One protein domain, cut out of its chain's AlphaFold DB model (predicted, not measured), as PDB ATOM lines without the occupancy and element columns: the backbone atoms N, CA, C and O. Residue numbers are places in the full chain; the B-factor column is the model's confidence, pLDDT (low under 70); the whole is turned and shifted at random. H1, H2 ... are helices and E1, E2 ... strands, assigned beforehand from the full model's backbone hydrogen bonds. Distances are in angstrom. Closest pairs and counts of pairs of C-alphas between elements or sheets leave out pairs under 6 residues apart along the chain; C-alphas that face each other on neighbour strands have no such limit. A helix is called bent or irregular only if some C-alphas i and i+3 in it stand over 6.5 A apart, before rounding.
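This is residues 14 to 92 of the 114 residues of an uncharacterized protein of Oidiodendron maius Zn (UniProt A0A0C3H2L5). A three-stranded sheet, E1 to E3, and a pair of side-by-side helices, H1 and H2, make a V that is narrow where H2 ends and E2 begins; H2 is over one face of the sheet, and the other face has no named helix. The turn at residues 76 to 84 lies at the sheet's far end. The printed part has 79 residues, with H1, E1, H2, E2, E3 along the chain, in the mixed class; the sheet's order is E1, E2, E3, also mixed. It is compact, with a radius of gyration of the C-alphas of 13.2 A and spans of 37 by 31 by 17 A.

E2, residues 67 to 75, measures 22.4 A; E1, residues 31 to 38, 23.3 A; E3, residues 85 to 91, 17.6 A, ending at C-alpha 91 (169.452, 231.089, 226.118). H1, residues 14 to 28, measures 21.2 A from C-alpha 14 (190.956, 229.350, 249.782). H2, residues 49 to 59, measures 14.7 A and is only just irregular: C-alphas 52 and 55 are 6.8 A apart.

E1 and E2 are parallel, with N 35 and O 71 at 2.8 A. E2 and E3 form an antiparallel hairpin, with N 72 and O 87 at 2.8 A. E1, H2 and E2 form a strand-helix-strand unit, two parallel neighbour strands with a helix between, with a right-handed crossover. H2 is on the sheet at a height of 10.8 A; its closest C-alpha pair with E2 is Leu 58 and Val 67, 6.5 A. H1 touches H2, closest at the C-alphas of Ala 23 and Phe 53, 5.1 A, at a shallow tilt of 19 degrees, the same way. H1 is apart from E2 and E3. Every O i to N i+4 pair is within hydrogen-bond range in H1, and 4 of 7 in H2.

The C-alphas farthest apart, of Thr 62 and Ser 78, are 39.9 A apart. The printed part has no cut, and no link is long. Residues 43 to 47 and 92 have pLDDT under 70.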
ATOM      1  N   THR A  14     191.546 230.535 250.406       76.19
ATOM      2  CA  THR A  14     190.956 229.350 249.782       76.19
ATOM      3  C   THR A  14     189.673 229.709 249.027       76.19
ATOM      4  O   THR A  14     189.533 229.334 247.858       76.19
ATOM      5  N   ASP A  15     188.787 230.498 249.633       76.06
ATOM      6  CA  ASP A  15     187.523 230.940 249.035       76.06
ATOM      7  C   ASP A  15     187.746 231.824 247.807       76.06
ATOM      8  O   ASP A  15     187.136 231.600 246.755       76.06
ATOM      9  N   MET A  16     188.683 232.776 247.882       74.62
ATOM     10  CA  MET A  16     189.061 233.601 246.729       74.62
ATOM     11  C   MET A  16     189.594 232.756 245.569       74.62
ATOM     12  O   MET A  16     189.268 233.019 244.407       74.62
ATOM     13  N   ARG A  17     190.401 231.725 245.854       79.94
ATOM     14  CA  ARG A  17     190.914 230.821 244.818       79.94
ATOM     15  C   ARG A  17     189.790 230.007 244.183       79.94
ATOM     16  O   ARG A  17     189.768 229.873 242.960       79.94
ATOM     17  N   ILE A  18     188.863 229.482 244.984       77.62
ATOM     18  CA  ILE A  18     187.698 228.732 244.491       77.62
ATOM     19  C   ILE A  18     186.832 229.628 243.603       77.62
ATOM     20  O   ILE A  18     186.470 229.227 242.496       77.62
ATOM     21  N   ALA A  19     186.565 230.860 244.032       76.12
ATOM     22  CA  ALA A  19     185.821 231.840 243.251       76.12
ATOM     23  C   ALA A  19     186.503 232.160 241.907       76.12
ATOM     24  O   ALA A  19     185.855 232.147 240.858       76.12
ATOM     25  N   ALA A  20     187.824 232.376 241.916       78.44
ATOM     26  CA  ALA A  20     188.602 232.645 240.706       78.44
ATOM     27  C   ALA A  20     188.609 231.456 239.729       78.44
ATOM     28  O   ALA A  20     188.428 231.643 238.524       78.44
ATOM     29  N   LEU A  21     188.779 230.233 240.243       80.62
ATOM     30  CA  LEU A  21     188.721 229.004 239.445       80.62
ATOM     31  C   LEU A  21     187.336 228.799 238.826       80.62
ATOM     32  O   LEU A  21     187.237 228.477 237.645       80.62
ATOM     33  N   SER A  22     186.279 229.043 239.597       83.38
ATOM     34  CA  SER A  22     184.895 228.887 239.143       83.38
ATOM     35  C   SER A  22     184.552 229.895 238.042       83.38
ATOM     36  O   SER A  22     183.985 229.531 237.013       83.38
ATOM     37  N   ALA A  23     185.002 231.149 238.178       76.19
ATOM     38  CA  ALA A  23     184.876 232.151 237.119       76.19
ATOM     39  C   ALA A  23     185.640 231.758 235.841       76.19
ATOM     40  O   ALA A  23     185.126 231.926 234.735       76.19
ATOM     41  N   ALA A  24     186.858 231.220 235.967       82.50
ATOM     42  CA  ALA A  24     187.638 230.756 234.819       82.50
ATOM     43  C   ALA A  24     186.977 229.555 234.117       82.50
ATOM     44  O   ALA A  24     186.907 229.527 232.888       82.50
ATOM     45  N   PHE A  25     186.439 228.606 234.884       84.81
ATOM     46  CA  PHE A  25     185.680 227.466 234.368       84.81
ATOM     47  C   PHE A  25     184.426 227.914 233.602       84.81
ATOM     48  O   PHE A  25     184.185 227.477 232.473       84.81
ATOM     49  N   ALA A  26     183.676 228.859 234.170       82.06
ATOM     50  CA  ALA A  26     182.513 229.459 233.527       82.06
ATOM     51  C   ALA A  26     182.857 230.123 232.181       82.06
ATOM     52  O   ALA A  26     182.129 229.941 231.211       82.06
ATOM     53  N   ARG A  27     183.995 230.821 232.070       81.44
ATOM     54  CA  ARG A  27     184.452 231.431 230.800       81.44
ATOM     55  C   ARG A  27     184.880 230.422 229.740       81.44
ATOM     56  O   ARG A  27     184.811 230.720 228.555       81.44
ATOM     57  N   ALA A  28     185.361 229.255 230.159       83.94
ATOM     58  CA  ALA A  28     185.799 228.198 229.251       83.94
ATOM     59  C   ALA A  28     184.638 227.323 228.744       83.94
ATOM     60  O   ALA A  28     184.829 226.522 227.831       83.94
ATOM     61  N   SER A  29     183.449 227.450 229.342       84.56
ATOM     62  CA  SER A  29     182.256 226.703 228.935       84.56
ATOM     63  C   SER A  29     181.779 227.142 227.547       84.56
ATOM     64  O   SER A  29     181.942 228.299 227.169       84.56
ATOM     65  N   THR A  30     181.177 226.229 226.789       81.56
ATOM     66  CA  THR A  30     180.708 226.461 225.412       81.56
ATOM     67  C   THR A  30     179.371 225.749 225.178       81.56
ATOM     68  O   THR A  30     178.974 224.899 225.974       81.56
ATOM     69  N   ASP A  31     178.669 226.099 224.101       82.88
ATOM     70  CA  ASP A  31     177.410 225.492 223.658       82.88
ATOM     71  C   ASP A  31     176.314 225.468 224.741       82.88
ATOM     72  O   ASP A  31     175.854 226.518 225.201       82.88
ATOM     73  N   GLY A  32     175.834 224.272 225.091       79.50
ATOM     74  CA  GLY A  32     174.857 224.041 226.143       79.50
ATOM     75  C   GLY A  32     175.549 223.667 227.448       79.50
ATOM     76  O   GLY A  32     176.079 222.565 227.576       79.50
ATOM     77  N   THR A  33     175.475 224.553 228.437       83.88
ATOM     78  CA  THR A  33     175.995 224.307 229.786       83.88
ATOM     79  C   THR A  33     174.901 223.716 230.667       83.88
ATOM     80  O   THR A  33     173.765 224.198 230.674       83.88
ATOM     81  N   TYR A  34     175.238 222.687 231.443       83.88
ATOM     82  CA  TYR A  34     174.322 222.037 232.376       83.88
ATOM     83  C   TYR A  34     174.753 222.282 233.819       83.88
ATOM     84  O   TYR A  34     175.938 222.229 234.133       83.88
ATOM     85  N   ILE A  35     173.785 222.498 234.702       84.50
ATOM     86  CA  ILE A  35     173.996 222.614 236.147       84.50
ATOM     87  C   ILE A  35     173.127 221.568 236.809       84.50
ATOM     88  O   ILE A  35     171.941 221.487 236.508       84.50
ATOM     89  N   VAL A  36     173.685 220.794 237.729       84.38
ATOM     90  CA  VAL A  36     172.926 219.799 238.485       84.38
ATOM     91  C   VAL A  36     172.782 220.287 239.920       84.38
ATOM     92  O   VAL A  36     173.782 220.564 240.574       84.38
ATOM     93  N   ILE A  37     171.549 220.397 240.415       84.25
ATOM     94  CA  ILE A  37     171.255 220.824 241.792       84.25
ATOM     95  C   ILE A  37     170.351 219.808 242.488       84.25
ATOM     96  O   ILE A  37     169.537 219.190 241.813       84.25
ATOM     97  N   PRO A  38     170.400 219.645 243.817       84.12
ATOM     98  CA  PRO A  38     169.408 218.837 244.520       84.12
ATOM     99  C   PRO A  38     167.993 219.413 244.362       84.12
ATOM    100  O   PRO A  38     167.806 220.634 244.398       84.12
ATOM    101  N   ALA A  39     166.987 218.549 244.235       81.94
ATOM    102  CA  ALA A  39     165.590 218.968 244.157       81.94
ATOM    103  C   ALA A  39     165.189 219.820 245.377       81.94
ATOM    104  O   ALA A  39     165.513 219.494 246.519       81.94
ATOM    105  N   GLY A  40     164.488 220.931 245.130       78.12
ATOM    106  CA  GLY A  40     164.104 221.894 246.172       78.12
ATOM    107  C   GLY A  40     165.191 222.903 246.567       78.12
ATOM    108  O   GLY A  40     164.944 223.737 247.437       78.12
ATOM    109  N   THR A  41     166.365 222.875 245.925       77.50
ATOM    110  CA  THR A  41     167.429 223.863 246.158       77.50
ATOM    111  C   THR A  41     167.099 225.194 245.487       77.50
ATOM    112  O   THR A  41     166.737 225.252 244.311       77.50
ATOM    113  N   THR A  42     167.280 226.291 246.220       72.75
ATOM    114  CA  THR A  42     167.202 227.638 245.650       72.75
ATOM    115  C   THR A  42     168.483 227.934 244.871       72.75
ATOM    116  O   THR A  42     169.541 228.090 245.467       72.75
ATOM    117  N   LEU A  43     168.378 228.059 243.544       66.12
ATOM    118  CA  LEU A  43     169.499 228.406 242.652       66.12
ATOM    119  C   LEU A  43     170.154 229.752 242.979       66.12
ATOM    120  O   LEU A  43     171.346 229.928 242.775       66.12
ATOM    121  N   TYR A  44     169.358 230.711 243.447       66.88
ATOM    122  CA  TYR A  44     169.770 232.097 243.640       66.88
ATOM    123  C   TYR A  44     169.902 232.414 245.123       66.88
ATOM    124  O   TYR A  44     169.114 233.175 245.689       66.88
ATOM    125  N   THR A  45     170.875 231.794 245.777       62.56
ATOM    126  CA  THR A  45     171.337 232.268 247.081       62.56
ATOM    127  C   THR A  45     172.367 233.371 246.846       62.56
ATOM    128  O   THR A  45     173.257 233.218 246.004       62.56
ATOM    129  N   GLY A  46     172.204 234.505 247.537       59.44
ATOM    130  CA  GLY A  46     173.019 235.711 247.334       59.44
ATOM    131  C   GLY A  46     174.513 235.507 247.593       59.44
ATOM    132  O   GLY A  46     175.319 236.243 247.045       59.44
ATOM    133  N   ASP A  47     174.874 234.461 248.336       68.00
ATOM    134  CA  ASP A  47     176.246 234.220 248.787       68.00
ATOM    135  C   ASP A  47     176.907 233.008 248.104       68.00
ATOM    136  O   ASP A  47     177.989 232.590 248.504       68.00
ATOM    137  N   SER A  48     176.290 232.404 247.077       75.44
ATOM    138  CA  SER A  48     176.894 231.231 246.423       75.44
ATOM    139  C   SER A  48     177.930 231.596 245.360       75.44
ATOM    140  O   SER A  48     177.802 232.593 244.642       75.44
ATOM    141  N   VAL A  49     178.931 230.721 245.209       78.19
ATOM    142  CA  VAL A  49     179.935 230.807 244.136       78.19
ATOM    143  C   VAL A  49     179.268 230.796 242.755       78.19
ATOM    144  O   VAL A  49     179.635 231.576 241.877       78.19
ATOM    145  N   TRP A  50     178.217 229.987 242.605       80.62
ATOM    146  CA  TRP A  50     177.372 229.944 241.416       80.62
ATOM    147  C   TRP A  50     176.804 231.326 241.057       80.62
ATOM    148  O   TRP A  50     177.042 231.826 239.957       80.62
ATOM    149  N   THR A  51     176.086 231.963 241.991       77.44
ATOM    150  CA  THR A  51     175.421 233.255 241.755       77.44
ATOM    151  C   THR A  51     176.426 234.372 241.480       77.44
ATOM    152  O   THR A  51     176.198 235.192 240.592       77.44
ATOM    153  N   ASN A  52     177.525 234.415 242.239       76.12
ATOM    154  CA  ASN A  52     178.438 235.560 242.239       76.12
ATOM    155  C   ASN A  52     179.577 235.453 241.221       76.12
ATOM    156  O   ASN A  52     180.090 236.484 240.784       76.12
ATOM    157  N   PHE A  53     179.977 234.241 240.825       79.00
ATOM    158  CA  PHE A  53     181.166 234.037 239.994       79.00
ATOM    159  C   PHE A  53     180.893 233.222 238.733       79.00
ATOM    160  O   PHE A  53     181.378 233.605 237.673       79.00
ATOM    161  N   GLU A  54     180.114 232.144 238.778       83.75
ATOM    162  CA  GLU A  54     179.907 231.315 237.579       83.75
ATOM    163  C   GLU A  54     178.863 231.914 236.635       83.75
ATOM    164  O   GLU A  54     179.150 232.184 235.467       83.75
ATOM    165  N   LEU A  55     177.661 232.186 237.147       81.94
ATOM    166  CA  LEU A  55     176.526 232.643 236.350       81.94
ATOM    167  C   LEU A  55     176.811 233.939 235.561       81.94
ATOM    168  O   LEU A  55     176.483 233.973 234.369       81.94
ATOM    169  N   PRO A  56     177.451 234.985 236.130       81.44
ATOM    170  CA  PRO A  56     177.801 236.179 235.362       81.44
ATOM    171  C   PRO A  56     178.774 235.873 234.217       81.44
ATOM    172  O   PRO A  56     178.608 236.384 233.115       81.44
ATOM    173  N   ASN A  57     179.750 234.989 234.444       83.75
ATOM    174  CA  ASN A  57     180.754 234.630 233.440       83.75
ATOM    175  C   ASN A  57     180.223 233.661 232.366       83.75
ATOM    176  O   ASN A  57     180.841 233.550 231.312       83.75
ATOM    177  N   LEU A  58     179.095 232.984 232.610       81.31
ATOM    178  CA  LEU A  58     178.390 232.163 231.618       81.31
ATOM    179  C   LEU A  58     177.406 232.963 230.754       81.31
ATOM    180  O   LEU A  58     177.124 232.559 229.632       81.31
ATOM    181  N   THR A  59     176.833 234.044 231.287       76.94
ATOM    182  CA  THR A  59     175.730 234.782 230.636       76.94
ATOM    183  C   THR A  59     176.156 236.101 230.000       76.94
ATOM    184  O   THR A  59     175.444 236.621 229.138       76.94
ATOM    185  N   ASP A  60     177.305 236.653 230.394       78.94
ATOM    186  CA  ASP A  60     177.868 237.838 229.762       78.94
ATOM    187  C   ASP A  60     178.502 237.480 228.411       78.94
ATOM    188  O   ASP A  60     179.608 236.946 228.338       78.94
ATOM    189  N   SER A  61     177.815 237.838 227.326       73.81
ATOM    190  CA  SER A  61     178.274 237.604 225.949       73.81
ATOM    191  C   SER A  61     179.596 238.295 225.578       73.81
ATOM    192  O   SER A  61     180.207 237.925 224.576       73.81
ATOM    193  N   THR A  62     180.060 239.281 226.356       79.62
ATOM    194  CA  THR A  62     181.384 239.893 226.157       79.62
ATOM    195  C   THR A  62     182.506 239.055 226.770       79.62
ATOM    196  O   THR A  62     183.631 239.079 226.272       79.62
ATOM    197  N   LEU A  63     182.197 238.289 227.821       71.69
ATOM    198  CA  LEU A  63     183.138 237.423 228.532       71.69
ATOM    199  C   LEU A  63     183.102 235.982 228.017       71.69
ATOM    200  O   LEU A  63     184.148 235.339 227.945       71.69
ATOM    201  N   ASN A  64     181.920 235.482 227.656       75.75
ATOM    202  CA  ASN A  64     181.723 234.153 227.097       75.75
ATOM    203  C   ASN A  64     180.669 234.173 225.968       75.75
ATOM    204  O   ASN A  64     179.482 233.959 226.214       75.75
ATOM    205  N   PRO A  65     181.086 234.405 224.710       77.69
ATOM    206  CA  PRO A  65     180.179 234.431 223.560       77.69
ATOM    207  C   PRO A  65     179.759 233.034 223.075       77.69
ATOM    208  O   PRO A  65     178.958 232.929 222.150       77.69
ATOM    209  N   TYR A  66     180.328 231.968 223.641       75.81
ATOM    210  CA  TYR A  66     180.175 230.606 223.130       75.81
ATOM    211  C   TYR A  66     179.091 229.810 223.847       75.81
ATOM    212  O   TYR A  66     178.658 228.781 223.330       75.81
ATOM    213  N   VAL A  67     178.647 230.248 225.025       78.75
ATOM    214  CA  VAL A  67     177.514 229.631 225.717       78.75
ATOM    215  C   VAL A  67     176.237 230.143 225.075       78.75
ATOM    216  O   VAL A  67     175.959 231.338 225.055       78.75
ATOM    217  N   HIS A  68     175.445 229.220 224.545       77.69
ATOM    218  CA  HIS A  68     174.184 229.520 223.876       77.69
ATOM    219  C   HIS A  68     172.981 229.194 224.754       77.69
ATOM    220  O   HIS A  68     171.896 229.719 224.503       77.69
ATOM    221  N   GLN A  69     173.154 228.334 225.764       81.25
ATOM    222  CA  GLN A  69     172.094 227.906 226.668       81.25
ATOM    223  C   GLN A  69     172.656 227.437 228.015       81.25
ATOM    224  O   GLN A  69     173.674 226.754 228.065       81.25
ATOM    225  N   ILE A  70     171.937 227.726 229.098       83.06
ATOM    226  CA  ILE A  70     172.181 227.175 230.432       83.06
ATOM    227  C   ILE A  70     170.957 226.360 230.848       83.06
ATOM    228  O   ILE A  70     169.839 226.877 230.875       83.06
ATOM    229  N   THR A  71     171.165 225.091 231.192       84.44
ATOM    230  CA  THR A  71     170.110 224.150 231.585       84.44
ATOM    231  C   THR A  71     170.356 223.652 233.004       84.44
ATOM    232  O   THR A  71     171.386 223.058 233.293       84.44
ATOM    233  N   VAL A  72     169.401 223.860 233.897       85.06
ATOM    234  CA  VAL A  72     169.426 223.313 235.254       85.06
ATOM    235  C   VAL A  72     168.744 221.954 235.263       85.06
ATOM    236  O   VAL A  72     167.672 221.802 234.687       85.06
ATOM    237  N   VAL A  73     169.339 220.986 235.948       84.81
ATOM    238  CA  VAL A  73     168.826 219.643 236.204       84.81
ATOM    239  C   VAL A  73     168.656 219.486 237.714       84.81
ATOM    240  O   VAL A  73     169.628 219.489 238.464       84.81
ATOM    241  N   GLU A  74     167.421 219.356 238.180       82.81
ATOM    242  CA  GLU A  74     167.120 219.056 239.577       82.81
ATOM    243  C   GLU A  74     167.239 217.543 239.815       82.81
ATOM    244  O   GLU A  74     166.415 216.746 239.356       82.81
ATOM    245  N   TYR A  75     168.289 217.163 240.532       84.06
ATOM    246  CA  TYR A  75     168.615 215.812 240.949       84.06
ATOM    247  C   TYR A  75     167.823 215.419 242.199       84.06
ATOM    248  O   TYR A  75     167.939 216.028 243.263       84.06
ATOM    249  N   ASP A  76     167.045 214.350 242.073       84.38
ATOM    250  CA  ASP A  76     166.360 213.678 243.171       84.38
ATOM    251  C   ASP A  76     166.820 212.220 243.174       84.38
ATOM    252  O   ASP A  76     166.459 211.456 242.280       84.38
ATOM    253  N   SER A  77     167.623 211.828 244.167       85.56
ATOM    254  CA  SER A  77     168.189 210.473 244.243       85.56
ATOM    255  C   SER A  77     167.139 209.376 244.425       85.56
ATOM    256  O   SER A  77     167.470 208.200 244.297       85.56
ATOM    257  N   SER A  78     165.889 209.731 244.751       89.75
ATOM    258  CA  SER A  78     164.777 208.776 244.839       89.75
ATOM    259  C   SER A  78     164.133 208.466 243.483       89.75
ATOM    260  O   SER A  78     163.313 207.551 243.388       89.75
ATOM    261  N   LYS A  79     164.499 209.207 242.430       81.19
ATOM    262  CA  LYS A  79     163.931 209.084 241.086       81.19
ATOM    263  C   LYS A  79     165.011 208.700 240.070       81.19
ATOM    264  O   LYS A  79     166.160 209.120 240.192       81.19
ATOM    265  N   PRO A  80     164.669 207.915 239.034       84.50
ATOM    266  CA  PRO A  80     165.598 207.635 237.946       84.50
ATOM    267  C   PRO A  80     165.945 208.917 237.175       84.50
ATOM    268  O   PRO A  80     165.141 209.845 237.101       84.50
ATOM    269  N   ALA A  81     167.123 208.949 236.540       74.12
ATOM    270  CA  ALA A  81     167.615 210.111 235.789       74.12
ATOM    271  C   ALA A  81     166.651 210.604 234.696       74.12
ATOM    272  O   ALA A  81     166.527 211.803 234.475       74.12
ATOM    273  N   SER A  82     165.895 209.692 234.077       78.56
ATOM    274  CA  SER A  82     164.859 210.020 233.091       78.56
ATOM    275  C   SER A  82     163.668 210.808 233.656       78.56
ATOM    276  O   SER A  82     162.853 211.310 232.890       78.56
ATOM    277  N   GLN A  83     163.551 210.913 234.982       76.69
ATOM    278  CA  GLN A  83     162.508 211.663 235.688       76.69
ATOM    279  C   GLN A  83     163.049 212.922 236.385       76.69
ATOM    280  O   GLN A  83     162.309 213.574 237.126       76.69
ATOM    281  N   MET A  84     164.323 213.271 236.179       78.38
ATOM    282  CA  MET A  84     164.896 214.505 236.720       78.38
ATOM    283  C   MET A  84     164.321 215.719 235.990       78.38
ATOM    284  O   MET A  84     164.175 215.726 234.766       78.38
ATOM    285  N   LYS A  85     163.974 216.760 236.750       79.56
ATOM    286  CA  LYS A  85     163.376 217.979 236.197       79.56
ATOM    287  C   LYS A  85     164.469 218.832 235.563       79.56
ATOM    288  O   LYS A  85     165.433 219.186 236.232       79.56
ATOM    289  N   THR A  86     164.291 219.210 234.302       80.94
ATOM    290  CA  THR A  86     165.212 220.092 233.579       80.94
ATOM    291  C   THR A  86     164.556 221.438 233.271       80.94
ATOM    292  O   THR A  86     163.383 221.503 232.914       80.94
ATOM    293  N   THR A  87     165.284 222.537 233.461       79.69
ATOM    294  CA  THR A  87     164.794 223.910 233.254       79.69
ATOM    295  C   THR A  87     165.839 224.714 232.497       79.69
ATOM    296  O   THR A  87     166.991 224.773 232.915       79.69
ATOM    297  N   ILE A  88     165.455 225.370 231.403       80.56
ATOM    298  CA  ILE A  88     166.347 226.310 230.716       80.56
ATOM    299  C   ILE A  88     166.369 227.609 231.519       80.56
ATOM    300  O   ILE A  88     165.352 228.288 231.644       80.56
ATOM    301  N   LEU A  89     167.531 227.927 232.080       75.38
ATOM    302  CA  LEU A  89     167.748 229.133 232.870       75.38
ATOM    303  C   LEU A  89     167.966 230.356 231.978       75.38
ATOM    304  O   LEU A  89     167.513 231.451 232.297       75.38
ATOM    305  N   TRP A  90     168.685 230.156 230.873       71.50
ATOM    306  CA  TRP A  90     169.122 231.215 229.970       71.50
ATOM    307  C   TRP A  90     169.398 230.647 228.573       71.50
ATOM    308  O   TRP A  90     169.839 229.502 228.458       71.50
ATOM    309  N   LYS A  91     169.142 231.431 227.517       73.50
ATOM    310  CA  LYS A  91     169.452 231.089 226.118       73.50
ATOM    311  C   LYS A  91     169.657 232.353 225.270       73.50
ATOM    312  O   LYS A  91     168.928 233.330 225.444       73.50
ATOM    313  N   ILE A  92     170.581 232.320 224.308       63.28
ATOM    314  CA  ILE A  92     170.750 233.396 223.316       63.28
ATOM    315  C   ILE A  92     169.465 233.564 222.488       63.28
ATOM    316  O   ILE A  92     168.897 232.594 221.984       63.28
TER     317      ILE A  92